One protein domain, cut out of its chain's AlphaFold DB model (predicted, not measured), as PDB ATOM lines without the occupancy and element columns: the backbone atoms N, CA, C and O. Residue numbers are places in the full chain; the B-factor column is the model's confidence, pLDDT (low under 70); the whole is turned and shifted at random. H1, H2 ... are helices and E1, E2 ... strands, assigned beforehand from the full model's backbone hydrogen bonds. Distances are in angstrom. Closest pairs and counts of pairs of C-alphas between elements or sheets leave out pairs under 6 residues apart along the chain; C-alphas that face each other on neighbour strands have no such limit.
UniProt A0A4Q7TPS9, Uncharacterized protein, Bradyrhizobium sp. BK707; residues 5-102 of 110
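Overview. This is residues 5 to 102 of the 110 residues of an uncharacterized protein of Bradyrhizobium sp. BK707 (UniProt A0A4Q7TPS9). A small twisted sheet of three strands makes the middle; H4 packs along one face, H3 is on that face beside the strands, and H1 stands on the opposite face. H2 folds back beside H1 and reaches the sheet with residues 26 to 27. The printed part has 98 residues, with helices and strands mixed in the order H1 H2 E1 H3 E2 E3 H4; the sheet, E1 - E3 - E2, is antiparallel. It is compact, with a radius of gyration of the C-alphas of 13.3 A and spans of 36 by 28 by 23 A.

Arrangement. H1, residues 5 to 11, and H2, residues 17 to 27, form a helical hairpin that only just touches, with 3 pairs of C-alphas within 8 A, the closest Leu 10 and Arg 24 at 6.4 A. H1 stands up from the sheet over E1, residues 32 to 37. H3, residues 45 to 58, is in a split strand-helix-strand unit, two same-way strands with another between, formed with E1 and E2, residues 73 to 80; its crossover is right-handed. E2 and E3, residues 83 to 88, form a hairpin, with N 76 and O 85 at 2.8 A; between E1 and E3, N 34 and O 86 are at 2.8 A. H4, residues 91 to 100, runs along E1, its closest C-alphas Trp 32 and Glu 91 at 5.7 A. In H1, H2, H3 and H4 every O i to N i+4 pair is within hydrogen-bond range.

Along the chain. H1 begins at C-alpha 5 (148.318, 154.560, 185.441). H3 is 19.9 A long and E2 19.4 A, bending by 66 degrees at residue 77. H4 ends at C-alpha 100 (158.758, 145.515, 199.207).

Size, cuts and confidence. The C-alphas of Gly 15 and Asp 57 are farthest apart, at 37.7 A. The printed part has no cut; the link from H3 to E2 is long. Residues 41 to 45 have pLDDT under 70.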
ATOM      1  N   LEU A   5     149.545 155.179 184.942       89.00
ATOM      2  CA  LEU A   5     148.318 154.560 185.441       89.00
ATOM      3  C   LEU A   5     147.327 155.609 185.968       89.00
ATOM      4  O   LEU A   5     146.154 155.554 185.606       89.00
ATOM      5  N   TYR A   6     147.802 156.595 186.731       89.62
ATOM      6  CA  TYR A   6     146.974 157.715 187.180       89.62
ATOM      7  C   TYR A   6     146.398 158.516 186.003       89.62
ATOM      8  O   TYR A   6     145.200 158.788 185.962       89.62
ATOM      9  N   ASN A   7     147.217 158.829 184.992       89.88
ATOM     10  CA  ASN A   7     146.748 159.559 183.810       89.88
ATOM     11  C   ASN A   7     145.710 158.762 183.002       89.88
ATOM     12  O   ASN A   7     144.727 159.336 182.537       89.88
ATOM     13  N   ARG A   8     145.889 157.441 182.859       89.19
ATOM     14  CA  ARG A   8     144.910 156.561 182.196       89.19
ATOM     15  C   ARG A   8     143.601 156.475 182.972       89.19
ATOM     16  O   ARG A   8     142.544 156.488 182.352       89.19
ATOM     17  N   MET A   9     143.672 156.413 184.301       89.56
ATOM     18  CA  MET A   9     142.500 156.436 185.176       89.56
ATOM     19  C   MET A   9     141.718 157.748 185.000       89.56
ATOM     20  O   MET A   9     140.525 157.703 184.726       89.56
ATOM     21  N   LEU A  10     142.392 158.904 185.019       86.88
ATOM     22  CA  LEU A  10     141.739 160.204 184.805       86.88
ATOM     23  C   LEU A  10     141.144 160.388 183.402       86.88
ATOM     24  O   LEU A  10     140.193 161.150 183.237       86.88
ATOM     25  N   ALA A  11     141.725 159.745 182.389       86.56
ATOM     26  CA  ALA A  11     141.246 159.805 181.010       86.56
ATOM     27  C   ALA A  11     140.141 158.778 180.705       86.56
ATOM     28  O   ALA A  11     139.572 158.802 179.612       86.56
ATOM     29  N   HIS A  12     139.857 157.851 181.626       84.62
ATOM     30  CA  HIS A  12     138.864 156.810 181.407       84.62
ATOM     31  C   HIS A  12     137.450 157.399 181.404       84.62
ATOM     32  O   HIS A  12     137.063 158.134 182.309       84.62
ATOM     33  N   ASN A  13     136.658 157.047 180.391       84.06
ATOM     34  CA  ASN A  13     135.249 157.411 180.341       84.06
ATOM     35  C   ASN A  13     134.432 156.403 181.160       84.06
ATOM     36  O   ASN A  13     134.207 155.279 180.712       84.06
ATOM     37  N   TYR A  14     133.962 156.820 182.336       81.06
ATOM     38  CA  TYR A  14     133.172 155.984 183.248       81.06
ATOM     39  C   TYR A  14     131.690 155.836 182.845       81.06
ATOM     40  O   TYR A  14     130.907 155.231 183.582       81.06
ATOM     41  N   GLY A  15     131.305 156.364 181.677       82.00
ATOM     42  CA  GLY A  15     129.948 156.307 181.129       82.00
ATOM     43  C   GLY A  15     128.973 157.308 181.754       82.00
ATOM     44  O   GLY A  15     127.807 157.320 181.370       82.00
ATOM     45  N   ASP A  16     129.448 158.115 182.704       87.25
ATOM     46  CA  ASP A  16     128.712 159.164 183.406       87.25
ATOM     47  C   ASP A  16     129.700 160.183 184.012       87.25
ATOM     48  O   ASP A  16     130.784 159.817 184.494       87.25
ATOM     49  N   ASP A  17     129.324 161.461 183.976       86.56
ATOM     50  CA  ASP A  17     130.148 162.583 184.432       86.56
ATOM     51  C   ASP A  17     130.297 162.576 185.960       86.56
ATOM     52  O   ASP A  17     131.387 162.845 186.469       86.56
ATOM     53  N   GLU A  18     129.253 162.176 186.696       86.50
ATOM     54  CA  GLU A  18     129.282 162.108 188.165       86.50
ATOM     55  C   GLU A  18     130.316 161.082 188.653       86.50
ATOM     56  O   GLU A  18     131.121 161.359 189.543       86.50
ATOM     57  N   ARG A  19     130.376 159.908 188.012       84.69
ATOM     58  CA  ARG A  19     131.407 158.897 188.309       84.69
ATOM     59  C   ARG A  19     132.809 159.361 187.949       84.69
ATOM     60  O   ARG A  19     133.752 159.038 188.667       84.69
ATOM     61  N   THR A  20     132.951 160.084 186.843       85.44
ATOM     62  CA  THR A  20     134.249 160.617 186.412       85.44
ATOM     63  C   THR A  20     134.784 161.623 187.431       85.44
ATOM     64  O   THR A  20     135.952 161.540 187.820       85.44
ATOM     65  N   GLU A  21     133.929 162.520 187.922       88.12
ATOM     66  CA  GLU A  21     134.301 163.487 188.955       88.12
ATOM     67  C   GLU A  21     134.598 162.800 190.290       88.12
ATOM     68  O   GLU A  21     135.624 163.084 190.904       88.12
ATOM     69  N   LEU A  22     133.792 161.810 190.691       87.94
ATOM     70  CA  LEU A  22     134.052 161.022 191.897       87.94
ATOM     71  C   LEU A  22     135.420 160.328 191.844       87.94
ATOM     72  O   LEU A  22     136.174 160.361 192.815       87.94
ATOM     73  N   MET A  23     135.774 159.705 190.716       88.31
ATOM     74  CA  MET A  23     137.075 159.047 190.561       88.31
ATOM     75  C   MET A  23     138.226 160.055 190.618       88.31
ATOM     76  O   MET A  23     139.252 159.784 191.244       88.31
ATOM     77  N   ARG A  24     138.048 161.242 190.029       87.31
ATOM     78  CA  ARG A  24     139.021 162.333 190.135       87.31
ATOM     79  C   ARG A  24     139.186 162.791 191.580       87.31
ATOM     80  O   ARG A  24     140.321 162.904 192.034       87.31
ATOM     81  N   GLU A  25     138.093 163.020 192.301       88.75
ATOM     82  CA  GLU A  25     138.119 163.431 193.706       88.75
ATOM     83  C   GLU A  25     138.863 162.397 194.556       88.75
ATOM     84  O   GLU A  25     139.848 162.735 195.219       88.75
ATOM     85  N   VAL A  26     138.457 161.127 194.459       89.50
ATOM     86  CA  VAL A  26     139.003 160.015 195.247       89.50
ATOM     87  C   VAL A  26     140.517 159.870 195.079       89.50
ATOM     88  O   VAL A  26     141.212 159.615 196.060       89.50
ATOM     89  N   TRP A  27     141.039 160.043 193.864       91.44
ATOM     90  CA  TRP A  27     142.455 159.797 193.567       91.44
ATOM     91  C   TRP A  27     143.325 161.058 193.499       91.44
ATOM     92  O   TRP A  27     144.547 160.937 193.430       91.44
ATOM     93  N   SER A  28     142.742 162.259 193.543       89.06
ATOM     94  CA  SER A  28     143.470 163.531 193.383       89.06
ATOM     95  C   SER A  28     144.626 163.735 194.371       89.06
ATOM     96  O   SER A  28     145.617 164.388 194.036       89.06
ATOM     97  N   GLY A  29     144.531 163.156 195.571       91.56
ATOM     98  CA  GLY A  29     145.579 163.205 196.594       91.56
ATOM     99  C   GLY A  29     146.719 162.201 196.395       91.56
ATOM    100  O   GLY A  29     147.730 162.286 197.094       91.56
ATOM    101  N   HIS A  30     146.586 161.261 195.454       95.19
ATOM    102  CA  HIS A  30     147.449 160.080 195.344       95.19
ATOM    103  C   HIS A  30     147.899 159.812 193.895       95.19
ATOM    104  O   HIS A  30     147.609 158.750 193.338       95.19
ATOM    105  N   PRO A  31     148.627 160.751 193.257       95.12
ATOM    106  CA  PRO A  31     148.991 160.673 191.833       95.12
ATOM    107  C   PRO A  31     150.022 159.579 191.496       95.12
ATOM    108  O   PRO A  31     150.244 159.241 190.322       95.12
ATOM    109  N   TRP A  32     150.687 159.035 192.516       97.12
ATOM    110  CA  TRP A  32     151.657 157.956 192.378       97.12
ATOM    111  C   TRP A  32     150.940 156.629 192.550       97.12
ATOM    112  O   TRP A  32     150.804 156.129 193.659       97.12
ATOM    113  N   MET A  33     150.407 156.113 191.447       96.31
ATOM    114  CA  MET A  33     149.459 155.011 191.434       96.31
ATOM    115  C   MET A  33     150.069 153.780 190.771       96.31
ATOM    116  O   MET A  33     150.665 153.858 189.694       96.31
ATOM    117  N   VAL A  34     149.892 152.627 191.404       95.44
ATOM    118  CA  VAL A  34     150.376 151.333 190.924       95.44
ATOM    119  C   VAL A  34     149.254 150.318 190.939       95.44
ATOM    120  O   VAL A  34     148.368 150.358 191.789       95.44
ATOM    121  N   ASP A  35     149.328 149.386 190.001       94.62
ATOM    122  CA  ASP A  35     148.536 148.173 190.064       94.62
ATOM    123  C   ASP A  35     149.339 147.127 190.837       94.62
ATOM    124  O   ASP A  35     150.443 146.760 190.415       94.62
ATOM    125  N   ALA A  36     148.840 146.732 192.006       94.81
ATOM    126  CA  ALA A  36     149.548 145.900 192.967       94.81
ATOM    127  C   ALA A  36     148.850 144.550 193.130       94.81
ATOM    128  O   ALA A  36     147.644 144.491 193.363       94.81
ATOM    129  N   TYR A  37     149.616 143.458 193.075       93.62
ATOM    130  CA  TYR A  37     149.078 142.141 193.396       93.62
ATOM    131  C   TYR A  37     148.901 142.008 194.914       93.62
ATOM    132  O   TYR A  37     149.860 141.749 195.654       93.62
ATOM    133  N   THR A  38     147.666 142.197 195.372       92.62
ATOM    134  CA  THR A  38     147.260 142.064 196.778       92.62
ATOM    135  C   THR A  38     146.752 140.664 197.112       92.62
ATOM    136  O   THR A  38     146.625 140.342 198.288       92.62
ATOM    137  N   GLY A  39     146.508 139.825 196.101       87.38
ATOM    138  CA  GLY A  39     145.903 138.503 196.267       87.38
ATOM    139  C   GLY A  39     144.384 138.513 196.065       87.38
ATOM    140  O   GLY A  39     143.748 139.568 196.034       87.38
ATOM    141  N   GLY A  40     143.803 137.328 195.849       73.88
ATOM    142  CA  GLY A  40     142.375 137.137 195.558       73.88
ATOM    143  C   GLY A  40     141.523 136.704 196.761       73.88
ATOM    144  O   GLY A  40     142.032 136.267 197.792       73.88
ATOM    145  N   TYR A  41     140.196 136.755 196.590       57.97
ATOM    146  CA  TYR A  41     139.192 136.514 197.640       57.97
ATOM    147  C   TYR A  41     139.237 135.137 198.323       57.97
ATOM    148  O   TYR A  41     138.676 135.008 199.412       57.97
ATOM    149  N   SER A  42     139.850 134.117 197.713       54.28
ATOM    150  CA  SER A  42     139.690 132.735 198.177       54.28
ATOM    151  C   SER A  42     140.854 132.147 198.974       54.28
ATOM    152  O   SER A  42     140.577 131.191 199.676       54.28
ATOM    153  N   ASN A  43     142.089 132.675 198.941       56.09
ATOM    154  CA  ASN A  43     143.218 132.069 199.686       56.09
ATOM    155  C   ASN A  43     144.339 133.033 200.146       56.09
ATOM    156  O   ASN A  43     145.154 132.621 200.963       56.09
ATOM    157  N   ASP A  44     144.375 134.300 199.706       61.59
ATOM    158  CA  ASP A  44     145.536 135.195 199.926       61.59
ATOM    159  C   ASP A  44     145.235 136.401 200.843       61.59
ATOM    160  O   ASP A  44     145.923 137.422 200.782       61.59
ATOM    161  N   ARG A  45     144.219 136.316 201.718       66.50
ATOM    162  CA  ARG A  45     143.892 137.423 202.652       66.50
ATOM    163  C   ARG A  45     145.077 137.834 203.529       66.50
ATOM    164  O   ARG A  45     145.181 139.002 203.898       66.50
ATOM    165  N   ASP A  46     145.982 136.902 203.805       84.50
ATOM    166  CA  ASP A  46     147.193 137.153 204.585       84.50
ATOM    167  C   ASP A  46     148.128 138.147 203.885       84.50
ATOM    168  O   ASP A  46     148.743 138.985 204.545       84.50
ATOM    169  N   ARG A  47     148.195 138.119 202.545       91.12
ATOM    170  CA  ARG A  47     149.025 139.051 201.775       91.12
ATOM    171  C   ARG A  47     148.450 140.457 201.809       91.12
ATOM    172  O   ARG A  47     149.192 141.392 202.095       91.12
ATOM    173  N   GLU A  48     147.154 140.617 201.537       91.69
ATOM    174  CA  GLU A  48     146.509 141.930 201.607       91.69
ATOM    175  C   GLU A  48     146.669 142.524 203.010       91.69
ATOM    176  O   GLU A  48     147.104 143.664 203.146       91.69
ATOM    177  N   HIS A  49     146.405 141.739 204.056       92.12
ATOM    178  CA  HIS A  49     146.580 142.203 205.427       92.12
ATOM    179  C   HIS A  49     148.026 142.634 205.713       92.12
ATOM    180  O   HIS A  49     148.242 143.720 206.247       92.12
ATOM    181  N   ALA A  50     149.019 141.835 205.312       94.94
ATOM    182  CA  ALA A  50     150.426 142.175 205.502       94.94
ATOM    183  C   ALA A  50     150.833 143.447 204.736       94.94
ATOM    184  O   ALA A  50     151.588 144.261 205.265       94.94
ATOM    185  N   ILE A  51     150.298 143.649 203.528       96.12
ATOM    186  CA  ILE A  51     150.509 144.867 202.741       96.12
ATOM    187  C   ILE A  51     149.951 146.089 203.475       96.12
ATOM    188  O   ILE A  51     150.665 147.076 203.647       96.12
ATOM    189  N   LEU A  52     148.688 146.033 203.907       95.69
ATOM    190  CA  LEU A  52     148.024 147.170 204.550       95.69
ATOM    191  C   LEU A  52     148.691 147.521 205.887       95.69
ATOM    192  O   LEU A  52     148.936 148.699 206.148       95.69
ATOM    193  N   SER A  53     149.047 146.513 206.686       97.00
ATOM    194  CA  SER A  53     149.798 146.699 207.933       97.00
ATOM    195  C   SER A  53     151.177 147.305 207.668       97.00
ATOM    196  O   SER A  53     151.562 148.273 208.316       97.00
ATOM    197  N   TRP A  54     151.898 146.827 206.649       98.00
ATOM    198  CA  TRP A  54     153.194 147.401 206.293       98.00
ATOM    199  C   TRP A  54     153.085 148.862 205.846       98.00
ATOM    200  O   TRP A  54     153.912 149.677 206.256       98.00
ATOM    201  N   CYS A  55     152.074 149.216 205.044       98.00
ATOM    202  CA  CYS A  55     151.841 150.605 204.645       98.00
ATOM    203  C   CYS A  55     151.563 151.497 205.861       98.00
ATOM    204  O   CYS A  55     152.124 152.590 205.947       98.00
ATOM    205  N   LEU A  56     150.753 151.020 206.811       97.56
ATOM    206  CA  LEU A  56     150.488 151.739 208.056       97.56
ATOM    207  C   LEU A  56     151.783 152.006 208.837       97.56
ATOM    208  O   LEU A  56     152.051 153.147 209.207       97.56
ATOM    209  N   ASP A  57     152.621 150.982 209.000       97.94
ATOM    210  CA  ASP A  57     153.847 151.067 209.799       97.94
ATOM    211  C   ASP A  57     154.976 151.870 209.119       97.94
ATOM    212  O   ASP A  57     155.800 152.483 209.798       97.94
ATOM    213  N   ASN A  58     155.056 151.857 207.782       97.81
ATOM    214  CA  ASN A  58     156.234 152.345 207.041       97.81
ATOM    215  C   ASN A  58     155.997 153.604 206.202       97.81
ATOM    216  O   ASN A  58     156.974 154.248 205.793       97.81
ATOM    217  N   ILE A  59     154.737 153.913 205.898       97.50
ATOM    218  CA  ILE A  59     154.328 155.050 205.061       97.50
ATOM    219  C   ILE A  59     153.438 155.999 205.874       97.50
ATOM    220  O   ILE A  59     153.607 157.214 205.796       97.50
ATOM    221  N   GLY A  60     152.532 155.458 206.690       96.88
ATOM    222  CA  GLY A  60     151.676 156.213 207.604       96.88
ATOM    223  C   GLY A  60     150.197 155.891 207.420       96.88
ATOM    224  O   GLY A  60     149.831 154.865 206.855       96.88
ATOM    225  N   GLU A  61     149.328 156.778 207.896       97.12
ATOM    226  CA  GLU A  61     147.880 156.546 207.897       97.12
ATOM    227  C   GLU A  61     147.285 156.464 206.476       97.12
ATOM    228  O   GLU A  61     147.671 157.252 205.598       97.12
ATOM    229  N   PRO A  62     146.316 155.558 206.232       96.50
ATOM    230  CA  PRO A  62     145.572 155.523 204.982       96.50
ATOM    231  C   PRO A  62     144.673 156.750 204.842       96.50
ATOM    232  O   PRO A  62     144.069 157.237 205.798       96.50
ATOM    233  N   ALA A  63     144.517 157.214 203.611       95.88
ATOM    234  CA  ALA A  63     143.525 158.212 203.273       95.88
ATOM    235  C   ALA A  63     142.124 157.595 203.250       95.88
ATOM    236  O   ALA A  63     141.923 156.435 202.884       95.88
ATOM    237  N   SER A  64     141.130 158.421 203.561       91.50
ATOM    238  CA  SER A  64     139.722 158.116 203.342       91.50
ATOM    239  C   SER A  64     139.064 159.286 202.608       91.50
ATOM    240  O   SER A  64     138.482 160.159 203.258       91.50
ATOM    241  N   PRO A  65     139.164 159.332 201.264       87.19
ATOM    242  CA  PRO A  65     138.657 160.450 200.467       87.19
ATOM    243  C   PRO A  65     137.159 160.711 200.676       87.19
ATOM    244  O   PRO A  65     136.773 161.844 200.934       87.19
ATOM    245  N   ILE A  66     136.338 159.651 200.717       84.75
ATOM    246  CA  ILE A  66     134.879 159.724 200.962       84.75
ATOM    247  C   ILE A  66     134.541 160.321 202.341       84.75
ATOM    248  O   ILE A  66     133.465 160.875 202.545       84.75
ATOM    249  N   HIS A  67     135.449 160.207 203.311       87.31
ATOM    250  CA  HIS A  67     135.287 160.783 204.647       87.31
ATOM    251  C   HIS A  67     136.159 162.026 204.863       87.31
ATOM    252  O   HIS A  67     136.342 162.446 206.006       87.31
ATOM    253  N   HIS A  68     136.722 162.586 203.786       87.62
ATOM    254  CA  HIS A  68     137.635 163.730 203.786       87.62
ATOM    255  C   HIS A  68     138.804 163.597 204.777       87.62
ATOM    256  O   HIS A  68     139.277 164.587 205.336       87.62
ATOM    257  N   LYS A  69     139.283 162.367 205.014       91.19
ATOM    258  CA  LYS A  69     140.459 162.125 205.856       91.19
ATOM    259  C   LYS A  69     141.704 162.038 204.976       91.19
ATOM    260  O   LYS A  69     141.775 161.125 204.146       91.19
ATOM    261  N   PRO A  70     142.680 162.948 205.133       93.00
ATOM    262  CA  PRO A  70     143.941 162.842 204.417       93.00
ATOM    263  C   PRO A  70     144.736 161.633 204.922       93.00
ATOM    264  O   PRO A  70     144.562 161.191 206.055       93.00
ATOM    265  N   GLY A  71     145.633 161.126 204.083       95.31
ATOM    266  CA  GLY A  71     146.537 160.037 204.434       95.31
ATOM    267  C   GLY A  71     147.601 159.837 203.364       95.31
ATOM    268  O   GLY A  71     147.467 160.325 202.238       95.31
ATOM    269  N   ALA A  72     148.678 159.151 203.726       97.25
ATOM    270  CA  ALA A  72     149.874 159.034 202.897       97.25
ATOM    271  C   ALA A  72     149.687 158.082 201.703       97.25
ATOM    272  O   ALA A  72     150.376 158.205 200.687       97.25
ATOM    273  N   TRP A  73     148.718 157.174 201.798       97.75
ATOM    274  CA  TRP A  73     148.387 156.213 200.753       97.75
ATOM    275  C   TRP A  73     146.883 155.948 200.687       97.75
ATOM    276  O   TRP A  73     146.158 156.196 201.645       97.75
ATOM    277  N   TYR A  74     146.410 155.438 199.557       96.69
ATOM    278  CA  TYR A  74     145.021 155.049 199.341       96.69
ATOM    279  C   TYR A  74     144.952 153.699 198.623       96.69
ATOM    280  O   TYR A  74     145.722 153.438 197.699       96.69
ATOM    281  N   ARG A  75     144.019 152.841 199.047       94.75
ATOM    282  CA  ARG A  75     143.715 151.551 198.412       94.75
ATOM    283  C   ARG A  75     142.389 151.667 197.681       94.75
ATOM    284  O   ARG A  75     141.374 152.008 198.289       94.75
ATOM    285  N   GLY A  76     142.390 151.327 196.396       92.12
ATOM    286  CA  GLY A  76     141.172 151.229 195.602       92.12
ATOM    287  C   GLY A  76     140.192 150.222 196.206       92.12
ATOM    288  O   GLY A  76     140.585 149.266 196.870       92.12
ATOM    289  N   SER A  77     138.894 150.428 196.000       88.56
ATOM    290  CA  SER A  77     137.853 149.552 196.557       88.56
ATOM    291  C   SER A  77     137.766 148.191 195.855       88.56
ATOM    292  O   SER A  77     137.400 147.205 196.496       88.56
ATOM    293  N   ALA A  78     138.132 148.125 194.572       88.50
ATOM    294  CA  ALA A  78     138.030 146.930 193.745       88.50
ATOM    295  C   ALA A  78     139.359 146.171 193.635       88.50
ATOM    296  O   ALA A  78     140.404 146.762 193.366       88.50
ATOM    297  N   THR A  79     139.266 144.847 193.760       90.19
ATOM    298  CA  THR A  79     140.342 143.899 193.454       90.19
ATOM    299  C   THR A  79     139.887 143.020 192.293       90.19
ATOM    300  O   THR A  79     138.883 142.315 192.410       90.19
ATOM    301  N   ILE A  80     140.606 143.050 191.171       88.75
ATOM    302  CA  ILE A  80     140.274 142.305 189.950       88.75
ATOM    303  C   ILE A  80     141.387 141.293 189.691       88.75
ATOM    304  O   ILE A  80     142.536 141.663 189.486       88.75
ATOM    305  N   ASN A  81     141.063 139.997 189.714       88.81
ATOM    306  CA  ASN A  81     142.036 138.907 189.527       88.81
ATOM    307  C   ASN A  81     143.280 139.019 190.436       88.81
ATOM    308  O   ASN A  81     144.397 138.724 190.019       88.81
ATOM    309  N   GLY A  82     143.084 139.466 191.678       90.44
ATOM    310  CA  GLY A  82     144.148 139.634 192.674       90.44
ATOM    311  C   GLY A  82     144.928 140.948 192.586       90.44
ATOM    312  O   GLY A  82     145.816 141.174 193.407       90.44
ATOM    313  N   TRP A  83     144.583 141.813 191.634       92.75
ATOM    314  CA  TRP A  83     145.201 143.114 191.420       92.75
ATOM    315  C   TRP A  83     144.324 144.236 191.967       92.75
ATOM    316  O   TRP A  83     143.115 144.265 191.725       92.75
ATOM    317  N   THR A  84     144.933 145.137 192.728       94.25
ATOM    318  CA  THR A  84     144.279 146.285 193.353       94.25
ATOM    319  C   THR A  84     145.114 147.526 193.103       94.25
ATOM    320  O   THR A  84     146.338 147.518 193.252       94.25
ATOM    321  N   TRP A  85     144.447 148.630 192.786       95.50
ATOM    322  CA  TRP A  85     145.116 149.918 192.682       95.50
ATOM    323  C   TRP A  85     145.529 150.445 194.054       95.50
ATOM    324  O   TRP A  85     144.718 150.513 194.978       95.50
ATOM    325  N   MET A  86     146.783 150.871 194.153       97.06
ATOM    326  CA  MET A  86     147.362 151.522 195.325       97.06
ATOM    327  C   MET A  86     147.921 152.877 194.905       97.06
ATOM    328  O   MET A  86     148.641 152.965 193.913       97.06
ATOM    329  N   GLY A  87     147.589 153.930 195.643       97.25
ATOM    330  CA  GLY A  87     148.035 155.295 195.381       97.25
ATOM    331  C   GLY A  87     148.830 155.863 196.544       97.25
ATOM    332  O   GLY A  87     148.530 155.570 197.699       97.25
ATOM    333  N   PHE A  88     149.804 156.716 196.244       97.88
ATOM    334  CA  PHE A  88     150.679 157.364 197.219       97.88
ATOM    335  C   PHE A  88     150.756 158.870 196.963       97.88
ATOM    336  O   PHE A  88     150.635 159.335 195.824       97.88
ATOM    337  N   THR A  89     150.976 159.644 198.025       96.88
ATOM    338  CA  THR A  89     151.133 161.107 197.933       96.88
ATOM    339  C   THR A  89     152.461 161.516 197.293       96.88
ATOM    340  O   THR A  89     152.559 162.595 196.707       96.88
ATOM    341  N   ASN A  90     153.486 160.655 197.349       96.69
ATOM    342  CA  ASN A  90     154.799 160.897 196.755       96.69
ATOM    343  C   ASN A  90     155.388 159.646 196.067       96.69
ATOM    344  O   ASN A  90     155.025 158.510 196.367       96.69
ATOM    345  N   GLU A  91     156.318 159.883 195.139       97.25
ATOM    346  CA  GLU A  91     156.955 158.854 194.305       97.25
ATOM    347  C   GLU A  91     157.864 157.909 195.100       97.25
ATOM    348  O   GLU A  91     157.938 156.716 194.809       97.25
ATOM    349  N   ALA A  92     158.555 158.432 196.114       97.44
ATOM    350  CA  ALA A  92     159.513 157.656 196.893       97.44
ATOM    351  C   ALA A  92     158.816 156.527 197.665       97.44
ATOM    352  O   ALA A  92     159.287 155.390 197.645       97.44
ATOM    353  N   ASP A  93     157.666 156.808 198.277       97.88
ATOM    354  CA  ASP A  93     156.875 155.794 198.976       97.88
ATOM    355  C   ASP A  93     156.270 154.766 198.018       97.88
ATOM    356  O   ASP A  93     156.293 153.571 198.318       97.88
ATOM    357  N   MET A  94     155.838 155.190 196.826       98.06
ATOM    358  CA  MET A  94     155.427 154.264 195.769       98.06
ATOM    359  C   MET A  94     156.563 153.299 195.397       98.06
ATOM    360  O   MET A  94     156.347 152.092 195.314       98.06
ATOM    361  N   HIS A  95     157.790 153.791 195.211       97.81
ATOM    362  CA  HIS A  95     158.937 152.931 194.898       97.81
ATOM    363  C   HIS A  95     159.307 151.990 196.049       97.81
ATOM    364  O   HIS A  95     159.587 150.816 195.800       97.81
ATOM    365  N   ARG A  96     159.254 152.459 197.303       97.94
ATOM    366  CA  ARG A  96     159.447 151.605 198.490       97.94
ATOM    367  C   ARG A  96     158.414 150.483 198.533       97.94
ATOM    368  O   ARG A  96     158.774 149.334 198.773       97.94
ATOM    369  N   PHE A  97     157.153 150.808 198.253       98.06
ATOM    370  CA  PHE A  97     156.073 149.834 198.186       98.06
ATOM    371  C   PHE A  97     156.316 148.775 197.105       98.06
ATOM    372  O   PHE A  97     156.256 147.585 197.404       98.06
ATOM    373  N   ILE A  98     156.633 149.183 195.867       96.56
ATOM    374  CA  ILE A  98     156.890 148.248 194.755       96.56
ATOM    375  C   ILE A  98     158.064 147.318 195.085       96.56
ATOM    376  O   ILE A  98     157.996 146.121 194.810       96.56
ATOM    377  N   ALA A  99     159.133 147.861 195.675       96.81
ATOM    378  CA  ALA A  99     160.308 147.083 196.051       96.81
ATOM    379  C   ALA A  99     160.000 146.050 197.147       96.81
ATOM    380  O   ALA A  99     160.515 144.935 197.099       96.81
ATOM    381  N   GLN A 100     159.154 146.407 198.118       97.50
ATOM    382  CA  GLN A 100     158.758 145.515 199.207       97.50
ATOM    383  C   GLN A 100     157.756 144.444 198.760       97.50
ATOM    384  O   GLN A 100     157.803 143.311 199.241       97.50
ATOM    385  N   TRP A 101     156.841 144.800 197.858       95.56
ATOM    386  CA  TRP A 101     155.708 143.965 197.463       95.56
ATOM    387  C   TRP A 101     155.705 143.654 195.963       95.56
ATOM    388  O   TRP A 101     154.720 143.952 195.277       95.56
ATOM    389  N   PRO A 102     156.758 143.004 195.425       94.06
ATOM    390  CA  PRO A 102     156.733 142.545 194.046       94.06
ATOM    391  C   PRO A 102     155.620 141.508 193.860       94.06
ATOM    392  O   PRO A 102     155.285 140.750 194.781       94.06
TER     393      PRO A 102